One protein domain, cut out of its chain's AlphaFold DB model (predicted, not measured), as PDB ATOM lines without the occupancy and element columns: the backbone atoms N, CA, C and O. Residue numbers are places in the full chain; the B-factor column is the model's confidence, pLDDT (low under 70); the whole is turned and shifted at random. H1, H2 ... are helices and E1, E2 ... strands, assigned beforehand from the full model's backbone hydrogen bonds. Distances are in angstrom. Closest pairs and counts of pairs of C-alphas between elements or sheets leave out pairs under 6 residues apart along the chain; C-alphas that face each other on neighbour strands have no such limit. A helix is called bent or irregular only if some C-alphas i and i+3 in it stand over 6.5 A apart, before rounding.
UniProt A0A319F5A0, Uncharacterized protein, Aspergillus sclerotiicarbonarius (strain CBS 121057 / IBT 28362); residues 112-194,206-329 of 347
ATOM      1  N   ILE A 112       8.787 -25.535 -22.792       89.06
ATOM      2  CA  ILE A 112       9.722 -24.759 -21.975       89.06
ATOM      3  C   ILE A 112      11.159 -24.989 -22.424       89.06
ATOM      4  O   ILE A 112      11.607 -26.120 -22.623       89.06
ATOM      5  N   GLN A 113      11.935 -23.909 -22.474       79.00
ATOM      6  CA  GLN A 113      13.385 -23.991 -22.525       79.00
ATOM      7  C   GLN A 113      13.981 -23.528 -21.193       79.00
ATOM      8  O   GLN A 113      13.833 -22.378 -20.774       79.00
ATOM      9  N   GLN A 114      14.680 -24.447 -20.530       70.75
ATOM     10  CA  GLN A 114      15.469 -24.172 -19.334       70.75
ATOM     11  C   GLN A 114      16.953 -24.343 -19.660       70.75
ATOM     12  O   GLN A 114      17.380 -25.404 -20.116       70.75
ATOM     13  N   ARG A 115      17.746 -23.303 -19.405       63.59
ATOM     14  CA  ARG A 115      19.208 -23.323 -19.453       63.59
ATOM     15  C   ARG A 115      19.732 -23.171 -18.031       63.59
ATOM     16  O   ARG A 115      19.657 -22.094 -17.449       63.59
ATOM     17  N   ALA A 116      20.313 -24.242 -17.492       58.78
ATOM     18  CA  ALA A 116      20.838 -24.271 -16.124       58.78
ATOM     19  C   ALA A 116      21.836 -23.132 -15.829       58.78
ATOM     20  O   ALA A 116      21.894 -22.636 -14.706       58.78
ATOM     21  N   SER A 117      22.576 -22.670 -16.843       57.84
ATOM     22  CA  SER A 117      23.546 -21.580 -16.727       57.84
ATOM     23  C   SER A 117      22.920 -20.200 -16.473       57.84
ATOM     24  O   SER A 117      23.599 -19.325 -15.944       57.84
ATOM     25  N   TRP A 118      21.642 -19.977 -16.770       61.88
ATOM     26  CA  TRP A 118      20.984 -18.674 -16.582       61.88
ATOM     27  C   TRP A 118      20.188 -18.560 -15.274       61.88
ATOM     28  O   TRP A 118      19.578 -17.527 -15.009       61.88
ATOM     29  N   ASN A 119      20.229 -19.590 -14.425       61.50
ATOM     30  CA  ASN A 119      19.403 -19.682 -13.217       61.50
ATOM     31  C   ASN A 119      20.070 -19.108 -11.956       61.50
ATOM     32  O   ASN A 119      19.617 -19.378 -10.846       61.50
ATOM     33  N   THR A 120      21.165 -18.351 -12.088       75.94
ATOM     34  CA  THR A 120      21.756 -17.664 -10.933       75.94
ATOM     35  C   THR A 120      21.140 -16.279 -10.778       75.94
ATOM     36  O   THR A 120      21.035 -15.519 -11.741       75.94
ATOM     37  N   GLU A 121      20.786 -15.921  -9.544       80.81
ATOM     38  CA  GLU A 121      20.216 -14.609  -9.207       80.81
ATOM     39  C   GLU A 121      21.110 -13.457  -9.699       80.81
ATOM     40  O   GLU A 121      20.624 -12.461 -10.229       80.81
ATOM     41  N   ALA A 122      22.435 -13.627  -9.616       80.25
ATOM     42  CA  ALA A 122      23.404 -12.649 -10.102       80.25
ATOM     43  C   ALA A 122      23.325 -12.422 -11.624       80.25
ATOM     44  O   ALA A 122      23.384 -11.278 -12.069       80.25
ATOM     45  N   ARG A 123      23.169 -13.488 -12.426       78.88
ATOM     46  CA  ARG A 123      23.052 -13.376 -13.892       78.88
ATOM     47  C   ARG A 123      21.715 -12.765 -14.296       78.88
ATOM     48  O   ARG A 123      21.688 -11.900 -15.164       78.88
ATOM     49  N   GLN A 124      20.630 -13.165 -13.633       81.25
ATOM     50  CA  GLN A 124      19.304 -12.584 -13.856       81.25
ATOM     51  C   GLN A 124      19.300 -11.086 -13.549       81.25
ATOM     52  O   GLN A 124      18.840 -10.294 -14.368       81.25
ATOM     53  N   LYS A 125      19.878 -10.688 -12.410       85.69
ATOM     54  CA  LYS A 125      19.996  -9.283 -12.022       85.69
ATOM     55  C   LYS A 125      20.806  -8.473 -13.037       85.69
ATOM     56  O   LYS A 125      20.311  -7.459 -13.513       85.69
ATOM     57  N   LEU A 126      21.997  -8.948 -13.413       85.12
ATOM     58  CA  LEU A 126      22.844  -8.280 -14.406       85.12
ATOM     59  C   LEU A 126      22.118  -8.104 -15.749       85.12
ATOM     60  O   LEU A 126      22.182  -7.041 -16.365       85.12
ATOM     61  N   TYR A 127      21.407  -9.140 -16.198       85.25
ATOM     62  CA  TYR A 127      20.646  -9.094 -17.440       85.25
ATOM     63  C   TYR A 127      19.510  -8.065 -17.376       85.25
ATOM     64  O   TYR A 127      19.403  -7.230 -18.269       85.25
ATOM     65  N   LEU A 128      18.706  -8.063 -16.310       88.88
ATOM     66  CA  LEU A 128      17.601  -7.111 -16.145       88.88
ATOM     67  C   LEU A 128      18.091  -5.662 -16.025       88.88
ATOM     68  O   LEU A 128      17.494  -4.763 -16.614       88.88
ATOM     69  N   GLU A 129      19.204  -5.436 -15.322       89.75
ATOM     70  CA  GLU A 129      19.873  -4.130 -15.273       89.75
ATOM     71  C   GLU A 129      20.334  -3.692 -16.670       89.75
ATOM     72  O   GLU A 129      20.148  -2.537 -17.053       89.75
ATOM     73  N   THR A 130      20.874  -4.620 -17.464       88.12
ATOM     74  CA  THR A 130      21.286  -4.350 -18.850       88.12
ATOM     75  C   THR A 130      20.088  -4.003 -19.733       88.12
ATOM     76  O   THR A 130      20.145  -3.014 -20.463       88.12
ATOM     77  N   VAL A 131      18.984  -4.753 -19.635       88.38
ATOM     78  CA  VAL A 131      17.727  -4.458 -20.348       88.38
ATOM     79  C   VAL A 131      17.249  -3.049 -20.018       88.38
ATOM     80  O   VAL A 131      16.985  -2.272 -20.935       88.38
ATOM     81  N   GLN A 132      17.197  -2.689 -18.733       91.44
ATOM     82  CA  GLN A 132      16.763  -1.360 -18.311       91.44
ATOM     83  C   GLN A 132      17.670  -0.262 -18.882       91.44
ATOM     84  O   GLN A 132      17.168   0.716 -19.430       91.44
ATOM     85  N   GLN A 133      18.994  -0.427 -18.800       90.81
ATOM     86  CA  GLN A 133      19.955   0.557 -19.309       90.81
ATOM     87  C   GLN A 133      19.854   0.746 -20.826       90.81
ATOM     88  O   GLN A 133      19.854   1.883 -21.294       90.81
ATOM     89  N   VAL A 134      19.761  -0.344 -21.593       88.44
ATOM     90  CA  VAL A 134      19.630  -0.287 -23.060       88.44
ATOM     91  C   VAL A 134      18.306   0.357 -23.459       88.44
ATOM     92  O   VAL A 134      18.266   1.200 -24.354       88.44
ATOM     93  N   CYS A 135      17.224   0.008 -22.762       89.25
ATOM     94  CA  CYS A 135      15.909   0.573 -23.028       89.25
ATOM     95  C   CYS A 135      15.848   2.071 -22.692       89.25
ATOM     96  O   CYS A 135      15.330   2.858 -23.482       89.25
ATOM     97  N   GLN A 136      16.420   2.476 -21.554       91.50
ATOM     98  CA  GLN A 136      16.520   3.881 -21.157       91.50
ATOM     99  C   GLN A 136      17.334   4.689 -22.175       91.50
ATOM    100  O   GLN A 136      16.857   5.709 -22.666       91.50
ATOM    101  N   ALA A 137      18.530   4.208 -22.535       89.75
ATOM    102  CA  ALA A 137      19.419   4.901 -23.462       89.75
ATOM    103  C   ALA A 137      18.775   5.102 -24.841       89.75
ATOM    104  O   ALA A 137      18.886   6.178 -25.420       89.75
ATOM    105  N   ALA A 138      18.057   4.104 -25.352       86.62
ATOM    106  CA  ALA A 138      17.394   4.230 -26.644       86.62
ATOM    107  C   ALA A 138      16.174   5.146 -26.619       86.62
ATOM    108  O   ALA A 138      15.930   5.864 -27.587       86.62
ATOM    109  N   ALA A 139      15.416   5.150 -25.521       87.31
ATOM    110  CA  ALA A 139      14.313   6.086 -25.362       87.31
ATOM    111  C   ALA A 139      14.829   7.539 -25.296       87.31
ATOM    112  O   ALA A 139      14.260   8.429 -25.929       87.31
ATOM    113  N   GLU A 140      15.951   7.774 -24.608       89.50
ATOM    114  CA  GLU A 140      16.648   9.069 -24.571       89.50
ATOM    115  C   GLU A 140      17.218   9.476 -25.933       89.50
ATOM    116  O   GLU A 140      17.038  10.618 -26.359       89.50
ATOM    117  N   GLU A 141      17.868   8.555 -26.647       87.06
ATOM    118  CA  GLU A 141      18.382   8.801 -27.997       87.06
ATOM    119  C   GLU A 141      17.248   9.165 -28.961       87.06
ATOM    120  O   GLU A 141      17.377  10.095 -29.763       87.06
ATOM    121  N   PHE A 142      16.124   8.455 -28.872       83.44
ATOM    122  CA  PHE A 142      14.948   8.739 -29.679       83.44
ATOM    123  C   PHE A 142      14.407  10.147 -29.400       83.44
ATOM    124  O   PHE A 142      14.232  10.923 -30.341       83.44
ATOM    125  N   ALA A 143      14.220  10.515 -28.129       84.25
ATOM    126  CA  ALA A 143      13.765  11.855 -27.752       84.25
ATOM    127  C   ALA A 143      14.747  12.956 -28.193       84.25
ATOM    128  O   ALA A 143      14.332  14.018 -28.649       84.25
ATOM    129  N   ALA A 144      16.057  12.696 -28.134       86.38
ATOM    130  CA  ALA A 144      17.068  13.632 -28.624       86.38
ATOM    131  C   ALA A 144      17.026  13.810 -30.154       86.38
ATOM    132  O   ALA A 144      17.334  14.890 -30.661       86.38
ATOM    133  N   ARG A 145      16.661  12.757 -30.899       84.00
ATOM    134  CA  ARG A 145      16.544  12.779 -32.365       84.00
ATOM    135  C   ARG A 145      15.258  13.463 -32.844       84.00
ATOM    136  O   ARG A 145      15.276  14.062 -33.918       84.00
ATOM    137  N   TYR A 146      14.185  13.397 -32.057       81.25
ATOM    138  CA  TYR A 146      12.874  13.974 -32.369       81.25
ATOM    139  C   TYR A 146      12.392  14.873 -31.220       81.25
ATOM    140  O   TYR A 146      11.525  14.471 -30.447       81.25
ATOM    141  N   PRO A 147      12.932  16.101 -31.106       72.94
ATOM    142  CA  PRO A 147      12.649  17.001 -29.987       72.94
ATOM    143  C   PRO A 147      11.235  17.603 -30.016       72.94
ATOM    144  O   PRO A 147      10.874  18.318 -29.089       72.94
ATOM    145  N   ASP A 148      10.461  17.344 -31.073       70.69
ATOM    146  CA  ASP A 148       9.074  17.804 -31.219       70.69
ATOM    147  C   ASP A 148       8.083  16.990 -30.353       70.69
ATOM    148  O   ASP A 148       6.891  17.290 -30.335       70.69
ATOM    149  N   ASP A 149       8.555  15.946 -29.661       67.62
ATOM    150  CA  ASP A 149       7.780  15.184 -28.678       67.62
ATOM    151  C   ASP A 149       7.896  15.861 -27.298       67.62
ATOM    152  O   ASP A 149       8.942  15.811 -26.649       67.62
ATOM    153  N   ASP A 150       6.832  16.543 -26.865       63.00
ATOM    154  CA  ASP A 150       6.817  17.334 -25.625       63.00
ATOM    155  C   ASP A 150       6.826  16.469 -24.340       63.00
ATOM    156  O   ASP A 150       6.995  17.003 -23.237       63.00
ATOM    157  N   GLU A 151       6.628  15.143 -24.432       72.88
ATOM    158  CA  GLU A 151       6.639  14.270 -23.253       72.88
ATOM    159  C   GLU A 151       8.071  13.849 -22.874       72.88
ATOM    160  O   GLU A 151       8.768  13.198 -23.657       72.88
ATOM    161  N   PRO A 152       8.532  14.135 -21.641       77.31
ATOM    162  CA  PRO A 152       9.816  13.629 -21.186       77.31
ATOM    163  C   PRO A 152       9.804  12.096 -21.160       77.31
ATOM    164  O   PRO A 152       8.855  11.471 -20.682       77.31
ATOM    165  N   VAL A 153      10.913  11.485 -21.586       80.81
ATOM    166  CA  VAL A 153      11.102  10.022 -21.572       80.81
ATOM    167  C   VAL A 153      10.734   9.423 -20.208       80.81
ATOM    168  O   VAL A 153      10.026   8.414 -20.129       80.81
ATOM    169  N   GLY A 154      11.134  10.108 -19.132       85.56
ATOM    170  CA  GLY A 154      11.001   9.619 -17.765       85.56
ATOM    171  C   GLY A 154      11.981   8.481 -17.479       85.56
ATOM    172  O   GLY A 154      12.865   8.182 -18.280       85.56
ATOM    173  N   VAL A 155      11.836   7.860 -16.310       90.56
ATOM    174  CA  VAL A 155      12.594   6.652 -15.964       90.56
ATOM    175  C   VAL A 155      11.803   5.441 -16.445       90.56
ATOM    176  O   VAL A 155      10.652   5.264 -16.044       90.56
ATOM    177  N   ILE A 156      12.417   4.607 -17.283       90.56
ATOM    178  CA  ILE A 156      11.863   3.309 -17.664       90.56
ATOM    179  C   ILE A 156      11.978   2.366 -16.451       90.56
ATOM    180  O   ILE A 156      13.088   2.151 -15.943       90.56
ATOM    181  N   PRO A 157      10.858   1.822 -15.938       92.19
ATOM    182  CA  PRO A 157      10.875   0.952 -14.771       92.19
ATOM    183  C   PRO A 157      11.521  -0.402 -15.101       92.19
ATOM    184  O   PRO A 157      11.473  -0.845 -16.254       92.19
ATOM    185  N   PRO A 158      12.103  -1.086 -14.101       90.00
ATOM    186  CA  PRO A 158      12.620  -2.436 -14.281       90.00
ATOM    187  C   PRO A 158      11.507  -3.423 -14.668       90.00
ATOM    188  O   PRO A 158      10.323  -3.211 -14.400       90.00
ATOM    189  N   CYS A 159      11.898  -4.530 -15.299       89.56
ATOM    190  CA  CYS A 159      10.980  -5.574 -15.747       89.56
ATOM    191  C   CYS A 159      10.721  -6.600 -14.626       89.56
ATOM    192  O   CYS A 159      11.195  -7.734 -14.706       89.56
ATOM    193  N   ASP A 160       9.997  -6.222 -13.571       90.62
ATOM    194  CA  ASP A 160       9.805  -7.076 -12.382       90.62
ATOM    195  C   ASP A 160       9.076  -8.398 -12.688       90.62
ATOM    196  O   ASP A 160       9.429  -9.456 -12.158       90.62
ATOM    197  N   GLU A 161       8.090  -8.371 -13.587       92.38
ATOM    198  CA  GLU A 161       7.389  -9.590 -14.003       92.38
ATOM    199  C   GLU A 161       8.309 -10.522 -14.807       92.38
ATOM    200  O   GLU A 161       8.339 -11.733 -14.573       92.38
ATOM    201  N   LEU A 162       9.138  -9.956 -15.691       92.00
ATOM    202  CA  LEU A 162      10.162 -10.708 -16.412       92.00
ATOM    203  C   LEU A 162      11.176 -11.324 -15.441       92.00
ATOM    204  O   LEU A 162      11.604 -12.456 -15.644       92.00
ATOM    205  N   ALA A 163      11.520 -10.628 -14.356       90.19
ATOM    206  CA  ALA A 163      12.360 -11.189 -13.303       90.19
ATOM    207  C   ALA A 163      11.728 -12.439 -12.677       90.19
ATOM    208  O   ALA A 163      12.411 -13.446 -12.499       90.19
ATOM    209  N   CYS A 164      10.422 -12.403 -12.388       91.00
ATOM    210  CA  CYS A 164       9.688 -13.562 -11.881       91.00
ATOM    211  C   CYS A 164       9.676 -14.707 -12.905       91.00
ATOM    212  O   CYS A 164       9.933 -15.851 -12.545       91.00
ATOM    213  N   PHE A 165       9.449 -14.413 -14.187       91.88
ATOM    214  CA  PHE A 165       9.480 -15.417 -15.257       91.88
ATOM    215  C   PHE A 165      10.851 -16.106 -15.353       91.88
ATOM    216  O   PHE A 165      10.935 -17.337 -15.319       91.88
ATOM    217  N   LEU A 166      11.928 -15.312 -15.374       88.62
ATOM    218  CA  LEU A 166      13.304 -15.788 -15.533       88.62
ATOM    219  C   LEU A 166      13.808 -16.645 -14.367       88.62
ATOM    220  O   LEU A 166      14.730 -17.439 -14.561       88.62
ATOM    221  N   ARG A 167      13.203 -16.538 -13.176       87.06
ATOM    222  CA  ARG A 167      13.494 -17.435 -12.042       87.06
ATOM    223  C   ARG A 167      13.089 -18.880 -12.308       87.06
ATOM    224  O   ARG A 167      13.717 -19.790 -11.773       87.06
ATOM    225  N   HIS A 168      12.059 -19.088 -13.122       88.00
ATOM    226  CA  HIS A 168      11.457 -20.401 -13.342       88.00
ATOM    227  C   HIS A 168      11.829 -20.987 -14.711       88.00
ATOM    228  O   HIS A 168      12.049 -22.200 -14.826       88.00
ATOM    229  N   VAL A 169      11.892 -20.154 -15.757       88.75
ATOM    230  CA  VAL A 169      12.151 -20.570 -17.149       88.75
ATOM    231  C   VAL A 169      12.885 -19.478 -17.929       88.75
ATOM    232  O   VAL A 169      12.791 -18.305 -17.602       88.75
ATOM    233  N   ASN A 170      13.609 -19.837 -18.992       85.94
ATOM    234  CA  ASN A 170      14.322 -18.846 -19.812       85.94
ATOM    235  C   ASN A 170      13.503 -18.391 -21.009       85.94
ATOM    236  O   ASN A 170      13.631 -17.250 -21.453       85.94
ATOM    237  N   SER A 171      12.707 -19.304 -21.553       88.94
ATOM    238  CA  SER A 171      11.875 -19.026 -22.702       88.94
ATOM    239  C   SER A 171      10.752 -20.044 -22.852       88.94
ATOM    240  O   SER A 171      10.813 -21.148 -22.292       88.94
ATOM    241  N   VAL A 172       9.734 -19.659 -23.619       91.88
ATOM    242  CA  VAL A 172       8.657 -20.553 -24.043       91.88
ATOM    243  C   VAL A 172       8.570 -20.597 -25.566       91.88
ATOM    244  O   VAL A 172       8.754 -19.577 -26.232       91.88
ATOM    245  N   ARG A 173       8.303 -21.778 -26.124       88.50
ATOM    246  CA  ARG A 173       8.039 -21.967 -27.554       88.50
ATOM    247  C   ARG A 173       7.153 -23.175 -27.804       88.50
ATOM    248  O   ARG A 173       7.246 -24.168 -27.087       88.50
ATOM    249  N   ASP A 174       6.384 -23.150 -28.885       84.88
ATOM    250  CA  ASP A 174       5.924 -24.400 -29.491       84.88
ATOM    251  C   ASP A 174       7.107 -25.088 -30.198       84.88
ATOM    252  O   ASP A 174       7.939 -24.439 -30.836       84.88
ATOM    253  N   MET A 175       7.198 -26.416 -30.078       76.50
ATOM    254  CA  MET A 175       8.126 -27.226 -30.883       76.50
ATOM    255  C   MET A 175       7.767 -27.218 -32.369       76.50
ATOM    256  O   MET A 175       8.498 -27.778 -33.185       76.50
ATOM    257  N   ASP A 176       6.619 -26.632 -32.689       73.12
ATOM    258  CA  ASP A 176       6.106 -26.455 -34.029       73.12
ATOM    259  C   ASP A 176       5.928 -27.791 -34.761       73.12
ATOM    260  O   ASP A 176       6.060 -27.903 -35.976       73.12
ATOM    261  N   MET A 177       5.542 -28.837 -34.012       76.00
ATOM    262  CA  MET A 177       5.128 -30.134 -34.580       76.00
ATOM    263  C   MET A 177       4.007 -29.980 -35.614       76.00
ATOM    264  O   MET A 177       3.802 -30.845 -36.465       76.00
ATOM    265  N   ARG A 178       3.266 -28.880 -35.487       78.50
ATOM    266  CA  ARG A 178       2.087 -28.526 -36.258       78.50
ATOM    267  C   ARG A 178       2.412 -27.615 -37.434       78.50
ATOM    268  O   ARG A 178       1.524 -27.436 -38.252       78.50
ATOM    269  N   ILE A 179       3.631 -27.074 -37.527       74.31
ATOM    270  CA  ILE A 179       4.018 -26.113 -38.572       74.31
ATOM    271  C   ILE A 179       3.074 -24.894 -38.555       74.31
ATOM    272  O   ILE A 179       2.519 -24.438 -39.550       74.31
ATOM    273  N   SER A 180       2.808 -24.426 -37.344       73.56
ATOM    274  CA  SER A 180       1.977 -23.270 -37.036       73.56
ATOM    275  C   SER A 180       2.710 -21.943 -37.211       73.56
ATOM    276  O   SER A 180       2.046 -20.913 -37.285       73.56
ATOM    277  N   GLY A 181       4.050 -21.959 -37.244       76.56
ATOM    278  CA  GLY A 181       4.858 -20.746 -37.351       76.56
ATOM    279  C   GLY A 181       4.715 -19.810 -36.153       76.56
ATOM    280  O   GLY A 181       4.949 -18.612 -36.275       76.56
ATOM    281  N   MET A 182       4.294 -20.326 -34.992       84.25
ATOM    282  CA  MET A 182       4.068 -19.493 -33.817       84.25
ATOM    283  C   MET A 182       5.395 -18.924 -33.299       84.25
ATOM    284  O   MET A 182       6.312 -19.677 -32.954       84.25
ATOM    285  N   ALA A 183       5.482 -17.594 -33.203       87.31
ATOM    286  CA  ALA A 183       6.668 -16.932 -32.683       87.31
ATOM    287  C   ALA A 183       6.952 -17.395 -31.245       87.31
ATOM    288  O   ALA A 183       6.041 -17.472 -30.416       87.31
ATOM    289  N   PRO A 184       8.196 -17.738 -30.904       89.62
ATOM    290  CA  PRO A 184       8.538 -18.070 -29.534       89.62
ATOM    291  C   PRO A 184       8.598 -16.806 -28.667       89.62
ATOM    292  O   PRO A 184       8.729 -15.707 -29.193       89.62
ATOM    293  N   PHE A 185       8.573 -16.944 -27.340       91.56
ATOM    294  CA  PHE A 185       8.884 -15.857 -26.404       91.56
ATOM    295  C   PHE A 185      10.207 -16.160 -25.698       91.56
ATOM    296  O   PHE A 185      10.271 -16.900 -24.711       91.56
ATOM    297  N   HIS A 186      11.285 -15.625 -26.269       87.75
ATOM    298  CA  HIS A 186      12.678 -15.779 -25.858       87.75
ATOM    299  C   HIS A 186      13.254 -14.432 -25.390       87.75
ATOM    300  O   HIS A 186      14.076 -13.835 -26.087       87.75
ATOM    301  N   PRO A 187      12.862 -13.939 -24.199       81.44
ATOM    302  CA  PRO A 187      13.349 -12.653 -23.710       81.44
ATOM    303  C   PRO A 187      14.868 -12.659 -23.521       81.44
ATOM    304  O   PRO A 187      15.530 -11.680 -23.849       81.44
ATOM    305  N   VAL A 188      15.453 -13.782 -23.086       70.94
ATOM    306  CA  VAL A 188      16.911 -13.951 -23.063       70.94
ATOM    307  C   VAL A 188      17.420 -14.105 -24.495       70.94
ATOM    308  O   VAL A 188      17.414 -15.198 -25.072       70.94
ATOM    309  N   LEU A 189      17.844 -12.984 -25.071       61.69
ATOM    310  CA  LEU A 189      18.288 -12.922 -26.452       61.69
ATOM    311  C   LEU A 189      19.484 -13.830 -26.692       61.69
ATOM    312  O   LEU A 189      20.468 -13.843 -25.946       61.69
ATOM    313  N   HIS A 190      19.370 -14.604 -27.765       53.25
ATOM    314  CA  HIS A 190      20.439 -15.461 -28.226       53.25
ATOM    315  C   HIS A 190      21.552 -14.576 -28.767       53.25
ATOM    316  O   HIS A 190      21.426 -13.944 -29.811       53.25
ATOM    317  N   LEU A 191      22.664 -14.565 -28.047       43.19
ATOM    318  CA  LEU A 191      23.945 -14.149 -28.585       43.19
ATOM    319  C   LEU A 191      24.198 -14.973 -29.840       43.19
ATOM    320  O   LEU A 191      24.274 -16.201 -29.761       43.19
ATOM    321  N   GLY A 192      24.239 -14.300 -30.987       30.33
ATOM    322  CA  GLY A 192      24.362 -14.937 -32.286       30.33
ATOM    323  C   GLY A 192      25.416 -16.047 -32.303       30.33
ATOM    324  O   GLY A 192      26.536 -15.885 -31.824       30.33
ATOM    325  N   GLY A 193      25.044 -17.183 -32.891       31.53
ATOM    326  CA  GLY A 193      26.005 -18.115 -33.476       31.53
ATOM    327  C   GLY A 193      26.618 -19.197 -32.585       31.53
ATOM    328  O   GLY A 193      27.540 -19.858 -33.057       31.53
ATOM    329  N   ARG A 194      26.126 -19.455 -31.367       36.03
ATOM    330  CA  ARG A 194      26.514 -20.666 -30.618       36.03
ATOM    331  C   ARG A 194      25.295 -21.502 -30.224       36.03
ATOM    332  O   ARG A 194      24.346 -21.014 -29.606       36.03
ATOM    333  N   LEU A 206      31.704 -11.790 -15.520       54.44
ATOM    334  CA  LEU A 206      30.451 -11.034 -15.507       54.44
ATOM    335  C   LEU A 206      30.544  -9.786 -16.406       54.44
ATOM    336  O   LEU A 206      29.528  -9.353 -16.940       54.44
ATOM    337  N   GLY A 207      31.755  -9.258 -16.637       52.19
ATOM    338  CA  GLY A 207      32.015  -8.201 -17.618       52.19
ATOM    339  C   GLY A 207      31.721  -8.600 -19.072       52.19
ATOM    340  O   GLY A 207      31.026  -7.875 -19.779       52.19
ATOM    341  N   VAL A 208      32.162  -9.785 -19.509       55.50
ATOM    342  CA  VAL A 208      31.893 -10.317 -20.861       55.50
ATOM    343  C   VAL A 208      30.410 -10.677 -21.022       55.50
ATOM    344  O   VAL A 208      29.838 -10.499 -22.099       55.50
ATOM    345  N   LEU A 209      29.762 -11.118 -19.938       57.59
ATOM    346  CA  LEU A 209      28.313 -11.345 -19.869       57.59
ATOM    347  C   LEU A 209      27.480 -10.059 -19.849       57.59
ATOM    348  O   LEU A 209      26.278 -10.158 -20.055       57.59
ATOM    349  N   GLY A 210      28.060  -8.884 -19.605       61.03
ATOM    350  CA  GLY A 210      27.347  -7.604 -19.686       61.03
ATOM    351  C   GLY A 210      27.311  -7.042 -21.109       61.03
ATOM    352  O   GLY A 210      26.261  -6.634 -21.600       61.03
ATOM    353  N   GLU A 211      28.448  -7.065 -21.811       67.88
ATOM    354  CA  GLU A 211      28.566  -6.491 -23.164       67.88
ATOM    355  C   GLU A 211      27.832  -7.307 -24.230       67.88
ATOM    356  O   GLU A 211      27.218  -6.757 -25.145       67.88
ATOM    357  N   LYS A 212      27.876  -8.634 -24.101       68.19
ATOM    358  CA  LYS A 212      27.247  -9.566 -25.033       68.19
ATOM    359  C   LYS A 212      25.715  -9.336 -25.109       68.19
ATOM    360  O   LYS A 212      25.232  -9.009 -26.195       68.19
ATOM    361  N   PRO A 213      24.925  -9.479 -24.020       69.81
ATOM    362  CA  PRO A 213      23.481  -9.239 -24.043       69.81
ATOM    363  C   PRO A 213      23.129  -7.810 -24.421       69.81
ATOM    364  O   PRO A 213      22.136  -7.608 -25.106       69.81
ATOM    365  N   ARG A 214      23.954  -6.833 -24.020       78.31
ATOM    366  CA  ARG A 214      23.777  -5.438 -24.417       78.31
ATOM    367  C   ARG A 214      23.746  -5.291 -25.936       78.31
ATOM    368  O   ARG A 214      22.774  -4.765 -26.461       78.31
ATOM    369  N   LYS A 215      24.760  -5.808 -26.635       76.06
ATOM    370  CA  LYS A 215      24.823  -5.735 -28.099       76.06
ATOM    371  C   LYS A 215      23.643  -6.457 -28.762       76.06
ATOM    372  O   LYS A 215      23.059  -5.933 -29.700       76.06
ATOM    373  N   ALA A 216      23.267  -7.634 -28.256       69.75
ATOM    374  CA  ALA A 216      22.111  -8.366 -28.778       69.75
ATOM    375  C   ALA A 216      20.799  -7.587 -28.585       69.75
ATOM    376  O   ALA A 216      19.987  -7.529 -29.501       69.75
ATOM    377  N   LEU A 217      20.607  -6.959 -27.418       76.50
ATOM    378  CA  LEU A 217      19.452  -6.103 -27.128       76.50
ATOM    379  C   LEU A 217      19.415  -4.872 -28.034       76.50
ATOM    380  O   LEU A 217      18.337  -4.509 -28.485       76.50
ATOM    381  N   GLU A 218      20.568  -4.258 -28.309       78.75
ATOM    382  CA  GLU A 218      20.693  -3.131 -29.242       78.75
ATOM    383  C   GLU A 218      20.337  -3.544 -30.690       78.75
ATOM    384  O   GLU A 218      19.751  -2.749 -31.419       78.75
ATOM    385  N   GLU A 219      20.623  -4.787 -31.106       72.75
ATOM    386  CA  GLU A 219      20.311  -5.300 -32.456       72.75
ATOM    387  C   GLU A 219      18.817  -5.590 -32.677       72.75
ATOM    388  O   GLU A 219      18.298  -5.325 -33.760       72.75
ATOM    389  N   VAL A 220      18.112  -6.113 -31.670       65.75
ATOM    390  CA  VAL A 220      16.673  -6.457 -31.767       65.75
ATOM    391  C   VAL A 220      15.764  -5.411 -31.118       65.75
ATOM    392  O   VAL A 220      14.600  -5.673 -30.785       65.75
ATOM    393  N   GLN A 221      16.318  -4.226 -30.880       71.56
ATOM    394  CA  GLN A 221      15.628  -3.153 -30.205       71.56
ATOM    395  C   GLN A 221      14.431  -2.660 -31.017       71.56
ATOM    396  O   GLN A 221      14.534  -2.291 -32.186       71.56
ATOM    397  N   PHE A 222      13.289  -2.574 -30.345       67.56
ATOM    398  CA  PHE A 222      12.063  -2.021 -30.889       67.56
ATOM    399  C   PHE A 222      11.970  -0.540 -30.489       67.56
ATOM    400  O   PHE A 222      11.750  -0.210 -29.320       67.56
ATOM    401  N   THR A 223      12.183   0.367 -31.446       60.22
ATOM    402  CA  THR A 223      12.052   1.825 -31.241       60.22
ATOM    403  C   THR A 223      10.739   2.350 -31.820       60.22
ATOM    404  O   THR A 223      10.136   1.714 -32.684       60.22
ATOM    405  N   LYS A 224      10.308   3.550 -31.402       57.09
ATOM    406  CA  LYS A 224       9.060   4.191 -31.863       57.09
ATOM    407  C   LYS A 224       8.951   4.274 -33.401       57.09
ATOM    408  O   LYS A 224       7.856   4.151 -33.939       57.09
ATOM    409  N   ILE A 225      10.063   4.373 -34.137       50.78
ATOM    410  CA  ILE A 225      10.065   4.366 -35.618       50.78
ATOM    411  C   ILE A 225       9.634   3.010 -36.181       50.78
ATOM    412  O   ILE A 225       8.843   2.967 -37.116       50.78
ATOM    413  N   MET A 226      10.113   1.916 -35.586       55.84
ATOM    414  CA  MET A 226       9.764   0.547 -35.985       55.84
ATOM    415  C   MET A 226       8.327   0.172 -35.573       55.84
ATOM    416  O   MET A 226       7.803  -0.840 -36.016       55.84
ATOM    417  N   THR A 227       7.674   0.982 -34.727       55.69
ATOM    418  CA  THR A 227       6.314   0.712 -34.218       55.69
ATOM    419  C   THR A 227       5.196   1.297 -35.078       55.69
ATOM    420  O   THR A 227       4.059   0.828 -34.986       55.69
ATOM    421  N   PHE A 228       5.491   2.297 -35.923       49.88
ATOM    422  CA  PHE A 228       4.495   2.919 -36.800       49.88
ATOM    423  C   PHE A 228       4.065   1.938 -37.902       49.88
ATOM    424  O   PHE A 228       4.661   1.886 -38.972       49.88
ATOM    425  N   GLY A 229       3.004   1.177 -37.624       53.78
ATOM    426  CA  GLY A 229       2.369   0.233 -38.550       53.78
ATOM    427  C   GLY A 229       2.317  -1.207 -38.034       53.78
ATOM    428  O   GLY A 229       1.344  -1.897 -38.309       53.78
ATOM    429  N   SER A 230       3.293  -1.635 -37.225       62.38
ATOM    430  CA  SER A 230       3.467  -3.058 -36.880       62.38
ATOM    431  C   SER A 230       2.800  -3.506 -35.573       62.38
ATOM    432  O   SER A 230       2.574  -4.691 -35.387       62.38
ATOM    433  N   VAL A 231       2.476  -2.596 -34.644       66.25
ATOM    434  CA  VAL A 231       1.985  -2.963 -33.287       66.25
ATOM    435  C   VAL A 231       0.595  -2.379 -32.965       66.25
ATOM    436  O   VAL A 231      -0.027  -2.705 -31.948       66.25
ATOM    437  N   GLY A 232       0.069  -1.551 -33.872       69.81
ATOM    438  CA  GLY A 232      -1.233  -0.895 -33.759       69.81
ATOM    439  C   GLY A 232      -1.160   0.617 -33.625       69.81
ATOM    440  O   GLY A 232      -0.292   1.164 -32.953       69.81
ATOM    441  N   HIS A 233      -2.121   1.300 -34.248       71.06
ATOM    442  CA  HIS A 233      -2.259   2.759 -34.175       71.06
ATOM    443  C   HIS A 233      -2.799   3.261 -32.825       71.06
ATOM    444  O   HIS A 233      -2.796   4.464 -32.580       71.06
ATOM    445  N   ASP A 234      -3.292   2.364 -31.965       78.06
ATOM    446  CA  ASP A 234      -3.868   2.688 -30.658       78.06
ATOM    447  C   ASP A 234      -2.840   2.676 -29.515       78.06
ATOM    448  O   ASP A 234      -3.217   2.912 -28.366       78.06
ATOM    449  N   ILE A 235      -1.564   2.399 -29.811       81.44
ATOM    450  CA  ILE A 235      -0.491   2.284 -28.821       81.44
ATOM    451  C   ILE A 235       0.572   3.332 -29.016       81.44
ATOM    452  O   ILE A 235       1.067   3.579 -30.113       81.44
ATOM    453  N   GLU A 236       1.003   3.852 -27.882       84.44
ATOM    454  CA  GLU A 236       2.225   4.599 -27.767       84.44
ATOM    455  C   GLU A 236       3.302   3.725 -27.125       84.44
ATOM    456  O   GLU A 236       3.160   3.261 -25.992       84.44
ATOM    457  N   VAL A 237       4.383   3.480 -27.864       85.81
ATOM    458  CA  VAL A 237       5.536   2.703 -27.397       85.81
ATOM    459  C   VAL A 237       6.679   3.657 -27.077       85.81
ATOM    460  O   VAL A 237       7.050   4.489 -27.905       85.81
ATOM    461  N   LYS A 238       7.266   3.505 -25.887       86.94
ATOM    462  CA  LYS A 238       8.515   4.185 -25.518       86.94
ATOM    463  C   LYS A 238       9.717   3.373 -25.973       86.94
ATOM    464  O   LYS A 238      10.625   3.914 -26.596       86.94
ATOM    465  N   VAL A 239       9.709   2.078 -25.671       88.44
ATOM    466  CA  VAL A 239      10.808   1.163 -25.986       88.44
ATOM    467  C   VAL A 239      10.364  -0.289 -25.850       88.44
ATOM    468  O   VAL A 239       9.363  -0.581 -25.198       88.44
ATOM    469  N   GLY A 240      11.121  -1.207 -26.432       88.25
ATOM    470  CA  GLY A 240      11.014  -2.632 -26.168       88.25
ATOM    471  C   GLY A 240      11.994  -3.419 -27.019       88.25
ATOM    472  O   GLY A 240      12.951  -2.856 -27.556       88.25
ATOM    473  N   PHE A 241      11.764  -4.718 -27.141       86.38
ATOM    474  CA  PHE A 241      12.592  -5.603 -27.955       86.38
ATOM    475  C   PHE A 241      11.785  -6.794 -28.468       86.38
ATOM    476  O   PHE A 241      10.818  -7.226 -27.830       86.38
ATOM    477  N   ILE A 242      12.195  -7.318 -29.624       85.69
ATOM    478  CA  ILE A 242      11.640  -8.552 -30.186       85.69
ATOM    479  C   ILE A 242      12.111  -9.718 -29.323       85.69
ATOM    480  O   ILE A 242      13.299  -9.874 -29.047       85.69
ATOM    481  N   THR A 243      11.167 -10.540 -28.888       87.31
ATOM    482  CA  THR A 243      11.417 -11.742 -28.094       87.31
ATOM    483  C   THR A 243      11.359 -13.008 -28.931       87.31
ATOM    484  O   THR A 243      11.780 -14.060 -28.462       87.31
ATOM    485  N   GLY A 244      10.888 -12.949 -30.169       85.31
ATOM    486  CA  GLY A 244      10.984 -14.078 -31.075       85.31
ATOM    487  C   GLY A 244      10.338 -13.816 -32.415       85.31
ATOM    488  O   GLY A 244       9.517 -12.917 -32.562       85.31
ATOM    489  N   GLU A 245      10.722 -14.655 -33.360       83.50
ATOM    490  CA  GLU A 245      10.234 -14.688 -34.728       83.50
ATOM    491  C   GLU A 245       9.809 -16.128 -35.028       83.50
ATOM    492  O   GLU A 245      10.487 -17.088 -34.635       83.50
ATOM    493  N   GLY A 246       8.650 -16.283 -35.653       78.19
ATOM    494  CA  GLY A 246       8.125 -17.550 -36.126       78.19
ATOM    495  C   GLY A 246       7.640 -17.383 -37.554       78.19
ATOM    496  O   GLY A 246       6.946 -16.426 -37.862       78.19
ATOM    497  N   CYS A 247       7.996 -18.315 -38.424       71.06
ATOM    498  CA  CYS A 247       7.560 -18.304 -39.814       71.06
ATOM    499  C   CYS A 247       6.675 -19.522 -40.042       71.06
ATOM    500  O   CYS A 247       7.031 -20.626 -39.615       71.06
ATOM    501  N   ASP A 248       5.543 -19.351 -40.724       68.06
ATOM    502  CA  ASP A 248       4.866 -20.510 -41.300       68.06
ATOM    503  C   ASP A 248       5.702 -21.104 -42.448       68.06
ATOM    504  O   ASP A 248       6.615 -20.465 -42.974       68.06
ATOM    505  N   MET A 249       5.455 -22.365 -42.821       59.94
ATOM    506  CA  MET A 249       6.315 -23.023 -43.816       59.94
ATOM    507  C   MET A 249       6.171 -22.509 -45.242       59.94
ATOM    508  O   MET A 249       7.068 -22.758 -46.044       59.94
ATOM    509  N   ASP A 250       5.107 -21.772 -45.552       58.44
ATOM    510  CA  ASP A 250       5.038 -21.074 -46.833       58.44
ATOM    511  C   ASP A 250       5.990 -19.851 -46.845       58.44
ATOM    512  O   ASP A 250       6.208 -19.247 -47.892       58.44
ATOM    513  N   GLY A 251       6.588 -19.488 -45.696       56.06
ATOM    514  CA  GLY A 251       7.561 -18.402 -45.552       56.06
ATOM    515  C   GLY A 251       6.966 -17.012 -45.778       56.06
ATOM    516  O   GLY A 251       7.710 -16.045 -45.902       56.06
ATOM    517  N   TYR A 252       5.637 -16.912 -45.880       56.84
ATOM    518  CA  TYR A 252       4.942 -15.670 -46.216       56.84
ATOM    519  C   TYR A 252       4.411 -14.939 -44.987       56.84
ATOM    520  O   TYR A 252       4.194 -13.732 -45.072       56.84
ATOM    521  N   THR A 253       4.179 -15.643 -43.871       62.31
ATOM    522  CA  THR A 253       3.725 -15.007 -42.629       62.31
ATOM    523  C   THR A 253       4.805 -15.128 -41.564       62.31
ATOM    524  O   THR A 253       4.992 -16.195 -40.974       62.31
ATOM    525  N   GLU A 254       5.491 -14.018 -41.312       73.88
ATOM    526  CA  GLU A 254       6.392 -13.855 -40.174       73.88
ATOM    527  C   GLU A 254       5.585 -13.309 -38.995       73.88
ATOM    528  O   GLU A 254       5.031 -12.213 -39.051       73.88
ATOM    529  N   TRP A 255       5.468 -14.119 -37.948       82.56
ATOM    530  CA  TRP A 255       4.955 -13.737 -36.644       82.56
ATOM    531  C   TRP A 255       6.106 -13.283 -35.760       82.56
ATOM    532  O   TRP A 255       7.150 -13.930 -35.692       82.56
ATOM    533  N   PHE A 256       5.866 -12.243 -34.979       84.88
ATOM    534  CA  PHE A 256       6.785 -11.737 -33.980       84.88
ATOM    535  C   PHE A 256       6.130 -11.751 -32.613       84.88
ATOM    536  O   PHE A 256       4.941 -11.475 -32.471       84.88
ATOM    537  N   SER A 257       6.929 -12.023 -31.590       89.50
ATOM    538  CA  SER A 257       6.600 -11.662 -30.219       89.50
ATOM    539  C   SER A 257       7.515 -10.523 -29.779       89.50
ATOM    540  O   SER A 257       8.695 -10.492 -30.136       89.50
ATOM    541  N   ALA A 258       6.996  -9.580 -28.999       89.94
ATOM    542  CA  ALA A 258       7.780  -8.483 -28.449       89.94
ATOM    543  C   ALA A 258       7.364  -8.158 -27.017       89.94
ATOM    544  O   ALA A 258       6.200  -8.312 -26.640       89.94
ATOM    545  N   TYR A 259       8.318  -7.651 -26.239       92.44
ATOM    546  CA  TYR A 259       8.093  -7.152 -24.887       92.44
ATOM    547  C   TYR A 259       8.341  -5.646 -24.855       92.44
ATOM    548  O   TYR A 259       9.463  -5.182 -25.071       92.44
ATOM    549  N   LEU A 260       7.270  -4.879 -24.655       91.31
ATOM    550  CA  LEU A 260       7.235  -3.444 -24.924       91.31
ATOM    551  C   LEU A 260       6.787  -2.655 -23.696       91.31
ATOM    552  O   LEU A 260       5.780  -2.983 -23.072       91.31
ATOM    553  N   TYR A 261       7.484  -1.561 -23.403       91.44
ATOM    554  CA  TYR A 261       7.033  -0.538 -22.472       91.44
ATOM    555  C   TYR A 261       6.196   0.501 -23.219       91.44
ATOM    556  O   TYR A 261       6.698   1.273 -24.047       91.44
ATOM    557  N   CYS A 262       4.894   0.484 -22.959       89.38
ATOM    558  CA  CYS A 262       3.902   1.180 -23.769       89.38
ATOM    559  C   CYS A 262       2.702   1.667 -22.945       89.38
ATOM    560  O   CYS A 262       2.582   1.343 -21.763       89.38
ATOM    561  N   ARG A 263       1.805   2.430 -23.571       86.81
ATOM    562  CA  ARG A 263       0.459   2.769 -23.076       86.81
ATOM    563  C   ARG A 263      -0.526   2.856 -24.242       86.81
ATOM    564  O   ARG A 263      -0.106   3.010 -25.388       86.81
ATOM    565  N   ARG A 264      -1.830   2.782 -23.976       80.19
ATOM    566  CA  ARG A 264      -2.868   3.009 -24.995       80.19
ATOM    567  C   ARG A 264      -3.174   4.500 -25.132       80.19
ATOM    568  O   ARG A 264      -3.255   5.219 -24.141       80.19
ATOM    569  N   TRP A 265      -3.383   4.933 -26.371       67.69
ATOM    570  CA  TRP A 265      -3.756   6.306 -26.725       67.69
ATOM    571  C   TRP A 265      -5.280   6.541 -26.714       67.69
ATOM    572  O   TRP A 265      -5.737   7.678 -26.624       67.69
ATOM    573  N   VAL A 266      -6.093   5.483 -26.808       63.94
ATOM    574  CA  VAL A 266      -7.560   5.593 -26.944       63.94
ATOM    575  C   VAL A 266      -8.241   5.755 -25.580       63.94
ATOM    576  O   VAL A 266      -7.801   5.180 -24.585       63.94
ATOM    577  N   GLU A 267      -9.348   6.512 -25.539       56.00
ATOM    578  CA  GLU A 267     -10.285   6.500 -24.411       56.00
ATOM    579  C   GLU A 267     -10.929   5.109 -24.283       56.00
ATOM    580  O   GLU A 267     -11.986   4.840 -24.841       56.00
ATOM    581  N   ASP A 268     -10.242   4.209 -23.586       60.94
ATOM    582  CA  ASP A 268     -10.747   2.900 -23.172       60.94
ATOM    583  C   ASP A 268     -11.499   3.027 -21.831       60.94
ATOM    584  O   ASP A 268     -11.216   3.944 -21.041       60.94
ATOM    585  N   ASP A 269     -12.443   2.110 -21.596       60.84
ATOM    586  CA  ASP A 269     -13.223   1.967 -20.361       60.84
ATOM    587  C   ASP A 269     -12.338   1.494 -19.193       60.84
ATOM    588  O   ASP A 269     -12.643   1.777 -18.030       60.84
ATOM    589  N   ASP A 270     -11.224   0.809 -19.485       63.88
ATOM    590  CA  ASP A 270     -10.228   0.427 -18.483       63.88
ATOM    591  C   ASP A 270      -9.127   1.498 -18.337       63.88
ATOM    592  O   ASP A 270      -8.288   1.674 -19.230       63.88
ATOM    593  N   PRO A 271      -9.069   2.221 -17.205       65.38
ATOM    594  CA  PRO A 271      -8.076   3.268 -16.994       65.38
ATOM    595  C   PRO A 271      -6.640   2.731 -16.901       65.38
ATOM    596  O   PRO A 271      -5.714   3.481 -17.208       65.38
ATOM    597  N   ARG A 272      -6.428   1.449 -16.551       67.12
ATOM    598  CA  ARG A 272      -5.086   0.834 -16.431       67.12
ATOM    599  C   ARG A 272      -4.337   0.813 -17.758       67.12
ATOM    600  O   ARG A 272      -3.110   0.795 -17.806       67.12
ATOM    601  N   HIS A 273      -5.080   0.840 -18.855       70.00
ATOM    602  CA  HIS A 273      -4.527   0.845 -20.196       70.00
ATOM    603  C   HIS A 273      -3.893   2.185 -20.589       70.00
ATOM    604  O   HIS A 273      -3.120   2.235 -21.545       70.00
ATOM    605  N   ARG A 274      -4.183   3.267 -19.855       75.88
ATOM    606  CA  ARG A 274      -3.598   4.596 -20.088       75.88
ATOM    607  C   ARG A 274      -2.234   4.757 -19.422       75.88
ATOM    608  O   ARG A 274      -1.470   5.643 -19.800       75.88
ATOM    609  N   ASP A 275      -1.926   3.891 -18.461       85.81
ATOM    610  CA  ASP A 275      -0.661   3.915 -17.751       85.81
ATOM    611  C   ASP A 275       0.435   3.201 -18.545       85.81
ATOM    612  O   ASP A 275       0.224   2.184 -19.226       85.81
ATOM    613  N   TRP A 276       1.637   3.765 -18.435       89.38
ATOM    614  CA  TRP A 276       2.846   3.163 -18.966       89.38
ATOM    615  C   TRP A 276       3.141   1.850 -18.232       89.38
ATOM    616  O   TRP A 276       3.321   1.839 -17.016       89.38
ATOM    617  N   ALA A 277       3.215   0.750 -18.976       91.75
ATOM    618  CA  ALA A 277       3.507  -0.568 -18.431       91.75
ATOM    619  C   ALA A 277       4.225  -1.444 -19.459       91.75
ATOM    620  O   ALA A 277       4.137  -1.219 -20.671       91.75
ATOM    621  N   TRP A 278       4.935  -2.449 -18.952       93.38
ATOM    622  CA  TRP A 278       5.486  -3.520 -19.771       93.38
ATOM    623  C   TRP A 278       4.370  -4.475 -20.195       93.38
ATOM    624  O   TRP A 278       3.569  -4.880 -19.360       93.38
ATOM    625  N   ARG A 279       4.311  -4.809 -21.484       92.50
ATOM    626  CA  ARG A 279       3.272  -5.652 -22.091       92.50
ATOM    627  C   ARG A 279       3.873  -6.564 -23.151       92.50
ATOM    628  O   ARG A 279       4.899  -6.226 -23.748       92.50
ATOM    629  N   ILE A 280       3.216  -7.689 -23.418       92.25
ATOM    630  CA  ILE A 280       3.585  -8.574 -24.527       92.25
ATOM    631  C   ILE A 280       2.681  -8.300 -25.717       92.25
ATOM    632  O   ILE A 280       1.463  -8.175 -25.587       92.25
ATOM    633  N   PHE A 281       3.298  -8.255 -26.887       89.12
ATOM    634  CA  PHE A 281       2.616  -8.183 -28.164       89.12
ATOM    635  C   PHE A 281       3.007  -9.373 -29.012       89.12
ATOM    636  O   PHE A 281       4.163  -9.794 -29.004       89.12
ATOM    637  N   PHE A 282       2.041  -9.879 -29.762       86.88
ATOM    638  CA  PHE A 282       2.267 -10.898 -30.765       86.88
ATOM    639  C   PHE A 282       1.594 -10.441 -32.065       86.88
ATOM    640  O   PHE A 282       0.410 -10.137 -32.064       86.88
ATOM    641  N   PHE A 283       2.344 -10.282 -33.151       81.75
ATOM    642  CA  PHE A 283       1.887  -9.580 -34.362       81.75
ATOM    643  C   PHE A 283       2.532 -10.174 -35.621       81.75
ATOM    644  O   PHE A 283       3.531 -10.874 -35.496       81.75
ATOM    645  N   ASP A 284       1.953  -9.962 -36.807       78.44
ATOM    646  CA  ASP A 284       2.570 -10.390 -38.080       78.44
ATOM    647  C   ASP A 284       3.439  -9.260 -38.680       78.44
ATOM    648  O   ASP A 284       3.418  -8.148 -38.170       78.44
ATOM    649  N   ASP A 285       4.190  -9.467 -39.765       70.06
ATOM    650  CA  ASP A 285       4.850  -8.354 -40.500       70.06
ATOM    651  C   ASP A 285       3.865  -7.505 -41.348       70.06
ATOM    652  O   ASP A 285       4.229  -6.738 -42.240       70.06
ATOM    653  N   GLY A 286       2.559  -7.680 -41.149       64.44
ATOM    654  CA  GLY A 286       1.519  -7.035 -41.931       64.44
ATOM    655  C   GLY A 286       1.336  -5.549 -41.617       64.44
ATOM    656  O   GLY A 286       1.640  -5.032 -40.546       64.44
ATOM    657  N   ILE A 287       0.736  -4.834 -42.571       55.91
ATOM    658  CA  ILE A 287       0.371  -3.414 -42.406       55.91
ATOM    659  C   ILE A 287      -0.869  -3.258 -41.497       55.91
ATOM    660  O   ILE A 287      -1.097  -2.202 -40.917       55.91
ATOM    661  N   GLU A 288      -1.691  -4.304 -41.368       58.94
ATOM    662  CA  GLU A 288      -2.948  -4.291 -40.607       58.94
ATOM    663  C   GLU A 288      -2.771  -4.885 -39.203       58.94
ATOM    664  O   GLU A 288      -3.484  -5.812 -38.826       58.94
ATOM    665  N   ASN A 289      -1.817  -4.376 -38.426       61.56
ATOM    666  CA  ASN A 289      -1.528  -4.920 -37.105       61.56
ATOM    667  C   ASN A 289      -2.145  -4.154 -35.935       61.56
ATOM    668  O   ASN A 289      -2.334  -2.937 -36.013       61.56
ATOM    669  N   PRO A 290      -2.376  -4.850 -34.805       60.28
ATOM    670  CA  PRO A 290      -2.437  -6.303 -34.632       60.28
ATOM    671  C   PRO A 290      -3.718  -6.862 -35.252       60.28
ATOM    672  O   PRO A 290      -4.822  -6.371 -34.986       60.28
ATOM    673  N   ARG A 291      -3.587  -7.929 -36.041       67.81
ATOM    674  CA  ARG A 291      -4.749  -8.686 -36.512       67.81
ATOM    675  C   ARG A 291      -5.376  -9.462 -35.364       67.81
ATOM    676  O   ARG A 291      -4.690  -9.981 -34.488       67.81
ATOM    677  N   THR A 292      -6.702  -9.573 -35.386       68.75
ATOM    678  CA  THR A 292      -7.399 -10.478 -34.467       68.75
ATOM    679  C   THR A 292      -7.051 -11.916 -34.838       68.75
ATOM    680  O   THR A 292      -7.411 -12.390 -35.915       68.75
ATOM    681  N   LEU A 293      -6.373 -12.610 -33.932       67.94
ATOM    682  CA  LEU A 293      -5.996 -14.009 -34.051       67.94
ATOM    683  C   LEU A 293      -6.981 -14.854 -33.263       67.94
ATOM    684  O   LEU A 293      -7.045 -14.776 -32.040       67.94
ATOM    685  N   TYR A 294      -7.777 -15.650 -33.977       65.94
ATOM    686  CA  TYR A 294      -8.732 -16.580 -33.369       65.94
ATOM    687  C   TYR A 294      -9.701 -15.923 -32.372       65.94
ATOM    688  O   TYR A 294     -10.047 -16.488 -31.342       65.94
ATOM    689  N   GLY A 295     -10.144 -14.705 -32.694       63.94
ATOM    690  CA  GLY A 295     -11.046 -13.918 -31.847       63.94
ATOM    691  C   GLY A 295     -10.347 -13.137 -30.733       63.94
ATOM    692  O   GLY A 295     -11.009 -12.371 -30.038       63.94
ATOM    693  N   HIS A 296      -9.027 -13.274 -30.597       67.00
ATOM    694  CA  HIS A 296      -8.226 -12.545 -29.628       67.00
ATOM    695  C   HIS A 296      -7.394 -11.476 -30.310       67.00
ATOM    696  O   HIS A 296      -6.800 -11.688 -31.363       67.00
ATOM    697  N   TYR A 297      -7.338 -10.313 -29.683       77.06
ATOM    698  CA  TYR A 297      -6.363  -9.309 -30.039       77.06
ATOM    699  C   TYR A 297      -5.091  -9.614 -29.236       77.06
ATOM    700  O   TYR A 297      -5.144  -9.539 -28.009       77.06
ATOM    701  N   PRO A 298      -3.994 -10.039 -29.882       83.25
ATOM    702  CA  PRO A 298      -2.837 -10.664 -29.232       83.25
ATOM    703  C   PRO A 298      -1.916  -9.642 -28.531       83.25
ATOM    704  O   PRO A 298      -0.746  -9.452 -28.872       83.25
ATOM    705  N   ARG A 299      -2.483  -8.959 -27.539       87.12
ATOM    706  CA  ARG A 299      -1.841  -8.003 -26.640       87.12
ATOM    707  C   ARG A 299      -2.163  -8.429 -25.220       87.12
ATOM    708  O   ARG A 299      -3.329  -8.646 -24.913       87.12
ATOM    709  N   PHE A 300      -1.144  -8.478 -24.380       90.62
ATOM    710  CA  PHE A 300      -1.256  -9.011 -23.030       90.62
ATOM    711  C   PHE A 300      -0.648  -8.027 -22.044       90.62
ATOM    712  O   PHE A 300       0.473  -7.546 -22.250       90.62
ATOM    713  N   ASP A 301      -1.386  -7.736 -20.978       90.00
ATOM    714  CA  ASP A 301      -0.931  -6.837 -19.916       90.00
ATOM    715  C   ASP A 301       0.083  -7.514 -18.989       90.00
ATOM    716  O   ASP A 301       0.778  -6.831 -18.236       90.00
ATOM    717  N   SER A 302       0.180  -8.845 -19.045       92.19
ATOM    718  CA  SER A 302       1.109  -9.627 -18.239       92.19
ATOM    719  C   SER A 302       1.665 -10.844 -18.988       92.19
ATOM    720  O   SER A 302       1.048 -11.394 -19.905       92.19
ATOM    721  N   ILE A 303       2.842 -11.309 -18.563       95.31
ATOM    722  CA  ILE A 303       3.443 -12.569 -19.021       95.31
ATOM    723  C   ILE A 303       2.526 -13.748 -18.680       95.31
ATOM    724  O   ILE A 303       2.368 -14.658 -19.489       95.31
ATOM    725  N   SER A 304       1.893 -13.750 -17.505       94.81
ATOM    726  CA  SER A 304       0.985 -14.836 -17.109       94.81
ATOM    727  C   SER A 304      -0.245 -14.966 -18.019       94.81
ATOM    728  O   SER A 304      -0.612 -16.085 -18.377       94.81
ATOM    729  N   GLU A 305      -0.842 -13.845 -18.432       93.81
ATOM    730  CA  GLU A 305      -1.960 -13.803 -19.380       93.81
ATOM    731  C   GLU A 305      -1.524 -14.318 -20.757       93.81
ATOM    732  O   GLU A 305      -2.183 -15.180 -21.345       93.81
ATOM    733  N   PHE A 306      -0.364 -13.857 -21.233       94.19
ATOM    734  CA  PHE A 306       0.225 -14.342 -22.475       94.19
ATOM    735  C   PHE A 306       0.452 -15.854 -22.453       94.19
ATOM    736  O   PHE A 306       0.133 -16.521 -23.431       94.19
ATOM    737  N   LEU A 307       0.971 -16.421 -21.359       95.38
ATOM    738  CA  LEU A 307       1.194 -17.867 -21.251       95.38
ATOM    739  C   LEU A 307      -0.116 -18.661 -21.347       95.38
ATOM    740  O   LEU A 307      -0.155 -19.707 -22.003       95.38
ATOM    741  N   ASP A 308      -1.196 -18.173 -20.733       93.81
ATOM    742  CA  ASP A 308      -2.499 -18.830 -20.835       93.81
ATOM    743  C   ASP A 308      -3.008 -18.835 -22.282       93.81
ATOM    744  O   ASP A 308      -3.342 -19.897 -22.818       93.81
ATOM    745  N   TRP A 309      -2.953 -17.681 -22.954       92.25
ATOM    746  CA  TRP A 309      -3.321 -17.568 -24.364       92.25
ATOM    747  C   TRP A 309      -2.421 -18.412 -25.276       92.25
ATOM    748  O   TRP A 309      -2.924 -19.188 -26.088       92.25
ATOM    749  N   TYR A 310      -1.100 -18.340 -25.112       91.44
ATOM    750  CA  TYR A 310      -0.133 -19.062 -25.942       91.44
ATOM    751  C   TYR A 310      -0.350 -20.572 -25.858       91.44
ATOM    752  O   TYR A 310      -0.331 -21.275 -26.865       91.44
ATOM    753  N   SER A 311      -0.635 -21.084 -24.657       92.38
ATOM    754  CA  SER A 311      -0.937 -22.506 -24.454       92.38
ATOM    755  C   SER A 311      -2.315 -22.941 -24.973       92.38
ATOM    756  O   SER A 311      -2.584 -24.141 -25.049       92.38
ATOM    757  N   SER A 312      -3.179 -21.990 -25.342       89.25
ATOM    758  CA  SER A 312      -4.458 -22.233 -26.023       89.25
ATOM    759  C   SER A 312      -4.351 -22.187 -27.549       89.25
ATOM    760  O   SER A 312      -5.218 -22.721 -28.232       89.25
ATOM    761  N   TRP A 313      -3.276 -21.609 -28.099       84.62
ATOM    762  CA  TRP A 313      -3.055 -21.509 -29.544       84.62
ATOM    763  C   TRP A 313      -3.257 -22.830 -30.304       84.62
ATOM    764  O   TRP A 313      -3.927 -22.813 -31.342       84.62
ATOM    765  N   PRO A 314      -2.770 -23.992 -29.808       84.56
ATOM    766  CA  PRO A 314      -2.981 -25.264 -30.491       84.56
ATOM    767  C   PRO A 314      -4.452 -25.623 -30.733       84.56
ATOM    768  O   PRO A 314      -4.738 -26.324 -31.703       84.56
ATOM    769  N   ASP A 315      -5.369 -25.146 -29.886       84.06
ATOM    770  CA  ASP A 315      -6.802 -25.448 -29.967       84.06
ATOM    771  C   ASP A 315      -7.491 -24.717 -31.130       84.06
ATOM    772  O   ASP A 315      -8.576 -25.111 -31.562       84.06
ATOM    773  N   TYR A 316      -6.857 -23.673 -31.667       79.25
ATOM    774  CA  TYR A 316      -7.420 -22.839 -32.724       79.25
ATOM    775  C   TYR A 316      -6.886 -23.150 -34.127       79.25
ATOM    776  O   TYR A 316      -7.364 -22.595 -35.118       79.25
ATOM    777  N   LEU A 317      -5.906 -24.045 -34.241       78.94
ATOM    778  CA  LEU A 317      -5.303 -24.377 -35.526       78.94
ATOM    779  C   LEU A 317      -6.303 -25.075 -36.459       78.94
ATOM    780  O   LEU A 317      -6.957 -26.053 -36.095       78.94
ATOM    781  N   ASP A 318      -6.369 -24.608 -37.711       80.38
ATOM    782  CA  ASP A 318      -7.135 -25.274 -38.766       80.38
ATOM    783  C   ASP A 318      -6.422 -26.572 -39.170       80.38
ATOM    784  O   ASP A 318      -5.521 -26.598 -40.014       80.38
ATOM    785  N   MET A 319      -6.855 -27.673 -38.558       80.44
ATOM    786  CA  MET A 319      -6.312 -29.005 -38.807       80.44
ATOM    787  C   MET A 319      -6.470 -29.455 -40.262       80.44
ATOM    788  O   MET A 319      -5.656 -30.248 -40.735       80.44
ATOM    789  N   ASP A 320      -7.466 -28.955 -40.994       80.50
ATOM    790  CA  ASP A 320      -7.632 -29.278 -42.409       80.50
ATOM    791  C   ASP A 320      -6.631 -28.511 -43.272       80.50
ATOM    792  O   ASP A 320      -6.079 -29.088 -44.213       80.50
ATOM    793  N   ARG A 321      -6.330 -27.248 -42.934       77.94
ATOM    794  CA  ARG A 321      -5.197 -26.519 -43.534       77.94
ATOM    795  C   ARG A 321      -3.892 -27.256 -43.265       77.94
ATOM    796  O   ARG A 321      -3.171 -27.528 -44.222       77.94
ATOM    797  N   LEU A 322      -3.630 -27.646 -42.016       77.44
ATOM    798  CA  LEU A 322      -2.422 -28.396 -41.663       77.44
ATOM    799  C   LEU A 322      -2.299 -29.684 -42.489       77.44
ATOM    800  O   LEU A 322      -1.270 -29.916 -43.115       77.44
ATOM    801  N   ARG A 323      -3.362 -30.496 -42.574       76.62
ATOM    802  CA  ARG A 323      -3.365 -31.728 -43.385       76.62
ATOM    803  C   ARG A 323      -3.063 -31.466 -44.857       76.62
ATOM    804  O   ARG A 323      -2.335 -32.246 -45.466       76.62
ATOM    805  N   ARG A 324      -3.620 -30.401 -45.447       76.00
ATOM    806  CA  ARG A 324      -3.316 -30.021 -46.838       76.00
ATOM    807  C   ARG A 324      -1.840 -29.674 -47.007       76.00
ATOM    808  O   ARG A 324      -1.246 -30.129 -47.977       76.00
ATOM    809  N   MET A 325      -1.256 -28.948 -46.055       71.44
ATOM    810  CA  MET A 325       0.171 -28.623 -46.079       71.44
ATOM    811  C   MET A 325       1.023 -29.893 -46.001       71.44
ATOM    812  O   MET A 325       1.811 -30.146 -46.903       71.44
ATOM    813  N   PHE A 326       0.788 -30.776 -45.025       70.94
ATOM    814  CA  PHE A 326       1.552 -32.028 -44.899       70.94
ATOM    815  C   PHE A 326       1.422 -32.968 -46.109       70.94
ATOM    816  O   PHE A 326       2.340 -33.734 -46.386       70.94
ATOM    817  N   ARG A 327       0.313 -32.916 -46.860       66.56
ATOM    818  CA  ARG A 327       0.168 -33.678 -48.115       66.56
ATOM    819  C   ARG A 327       1.068 -33.163 -49.239       66.56
ATOM    820  O   ARG A 327       1.464 -33.969 -50.073       66.56
ATOM    821  N   ARG A 328       1.384 -31.865 -49.257       59.03
ATOM    822  CA  ARG A 328       2.275 -31.241 -50.251       59.03
ATOM    823  C   ARG A 328       3.758 -31.513 -49.991       59.03
ATOM    824  O   ARG A 328       4.573 -31.264 -50.865       59.03
ATOM    825  N   LEU A 329       4.104 -32.047 -48.818       54.03
ATOM    826  CA  LEU A 329       5.484 -32.269 -48.388       54.03
ATOM    827  C   LEU A 329       5.773 -33.768 -48.233       54.03
ATOM    828  O   LEU A 329       5.805 -34.284 -47.110       54.03
TER     829      LEU A 329
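This is residues 112 to 194 and 206 to 329 of the 347 residues of an uncharacterized protein of Aspergillus sclerotiicarbonarius (strain CBS 121057 / IBT 28362) (UniProt A0A319F5A0). A twisted sheet of three strands lies in the middle, its strands E1 and E2 sharply bent, with the long helix H1 slanting over E1. H2 and H3 pack on H1, H6 grazes the sheet at E3, and H7 lies far out beyond H6, apart from the other named elements. The printed part has 207 residues, with named elements in the order H1 H2 H3 H4 E1 E2 H5 E3 H6 H7; the sheet, E1 - E2 - E3, is antiparallel throughout, and the class is mixed, helices and strands. It is compact, with a radius of gyration of the C-alphas of 17.7 A, and spans 53 by 44 by 28 A.

Find C-alpha 235 at (-0.491, 2.284, -28.821), where E1 begins; it covers residues 235 to 247, 24.7 A long, and bends by 109 degrees at residue 238. E2, residues 254 to 264, is 24.5 A long and bends by 91 degrees at residue 261; E3, residues 277 to 284, measures 22.0 A. H1 runs 36.1 A through residues 121 to 145, from C-alpha 121 at (20.216, -14.609, -9.207). Look next for H2 at residues 160 to 168, H3 at 208 to 219, and the four-residue H4 at 224 to 227 and H5 at 271 to 274. H6, residues 303 to 316, is 20.3 A long and only just irregular, with C-alphas 311 and 314 6.9 A apart. H7, residues 319 to 328, ends at C-alpha 328, (2.275, -31.241, -50.251).

Start at the hairpin E1 and E2, where N 243 and O 257 are 2.8 A apart, within hydrogen-bond range; between E2 and E3, N 258 and O 281 are too, at 2.8 A. H1 is on the sheet, over E1, at a height over the sheet of 9.5 A, slantwise at 34 degrees on the local plane; their closest C-alphas are Cys 135 and Val 239, 5.9 A. With residues 126 to 134 alone H1 touches H3, the closest C-alphas being Thr 130 and Arg 214, 6.2 A, at a steep tilt of 39 degrees, the same way. H1 and H2 form a helical hairpin; their closest C-alphas, Gln 124 and Leu 166, are 7.0 A apart. H4 is on the sheet, with C-alphas 224 and 237 5.9 A apart; H5 only grazes it with residues 271 to 274, and H6 with 303 to 310. In H1 and H7 every O i to N i+4 pair is within hydrogen-bond range; H2 has 4 of 5, H3 7 of 8, H6 7 of 10, and H4 and H5 are too short for such a pair.

Look for the farthest C-alphas at Asp 150 and Arg 327, 56.1 A apart. Residues 195 to 205 are not printed, and C-alphas 194 and 206 stand 18.3 A apart across this cut. The links H1 to H2 and E3 to H6 are long, and residues 145 to 150 stand free. Mean pLDDT of the printed part is 77.0; 62 residues are under 70, among them 222 to 232 and 286 to 296.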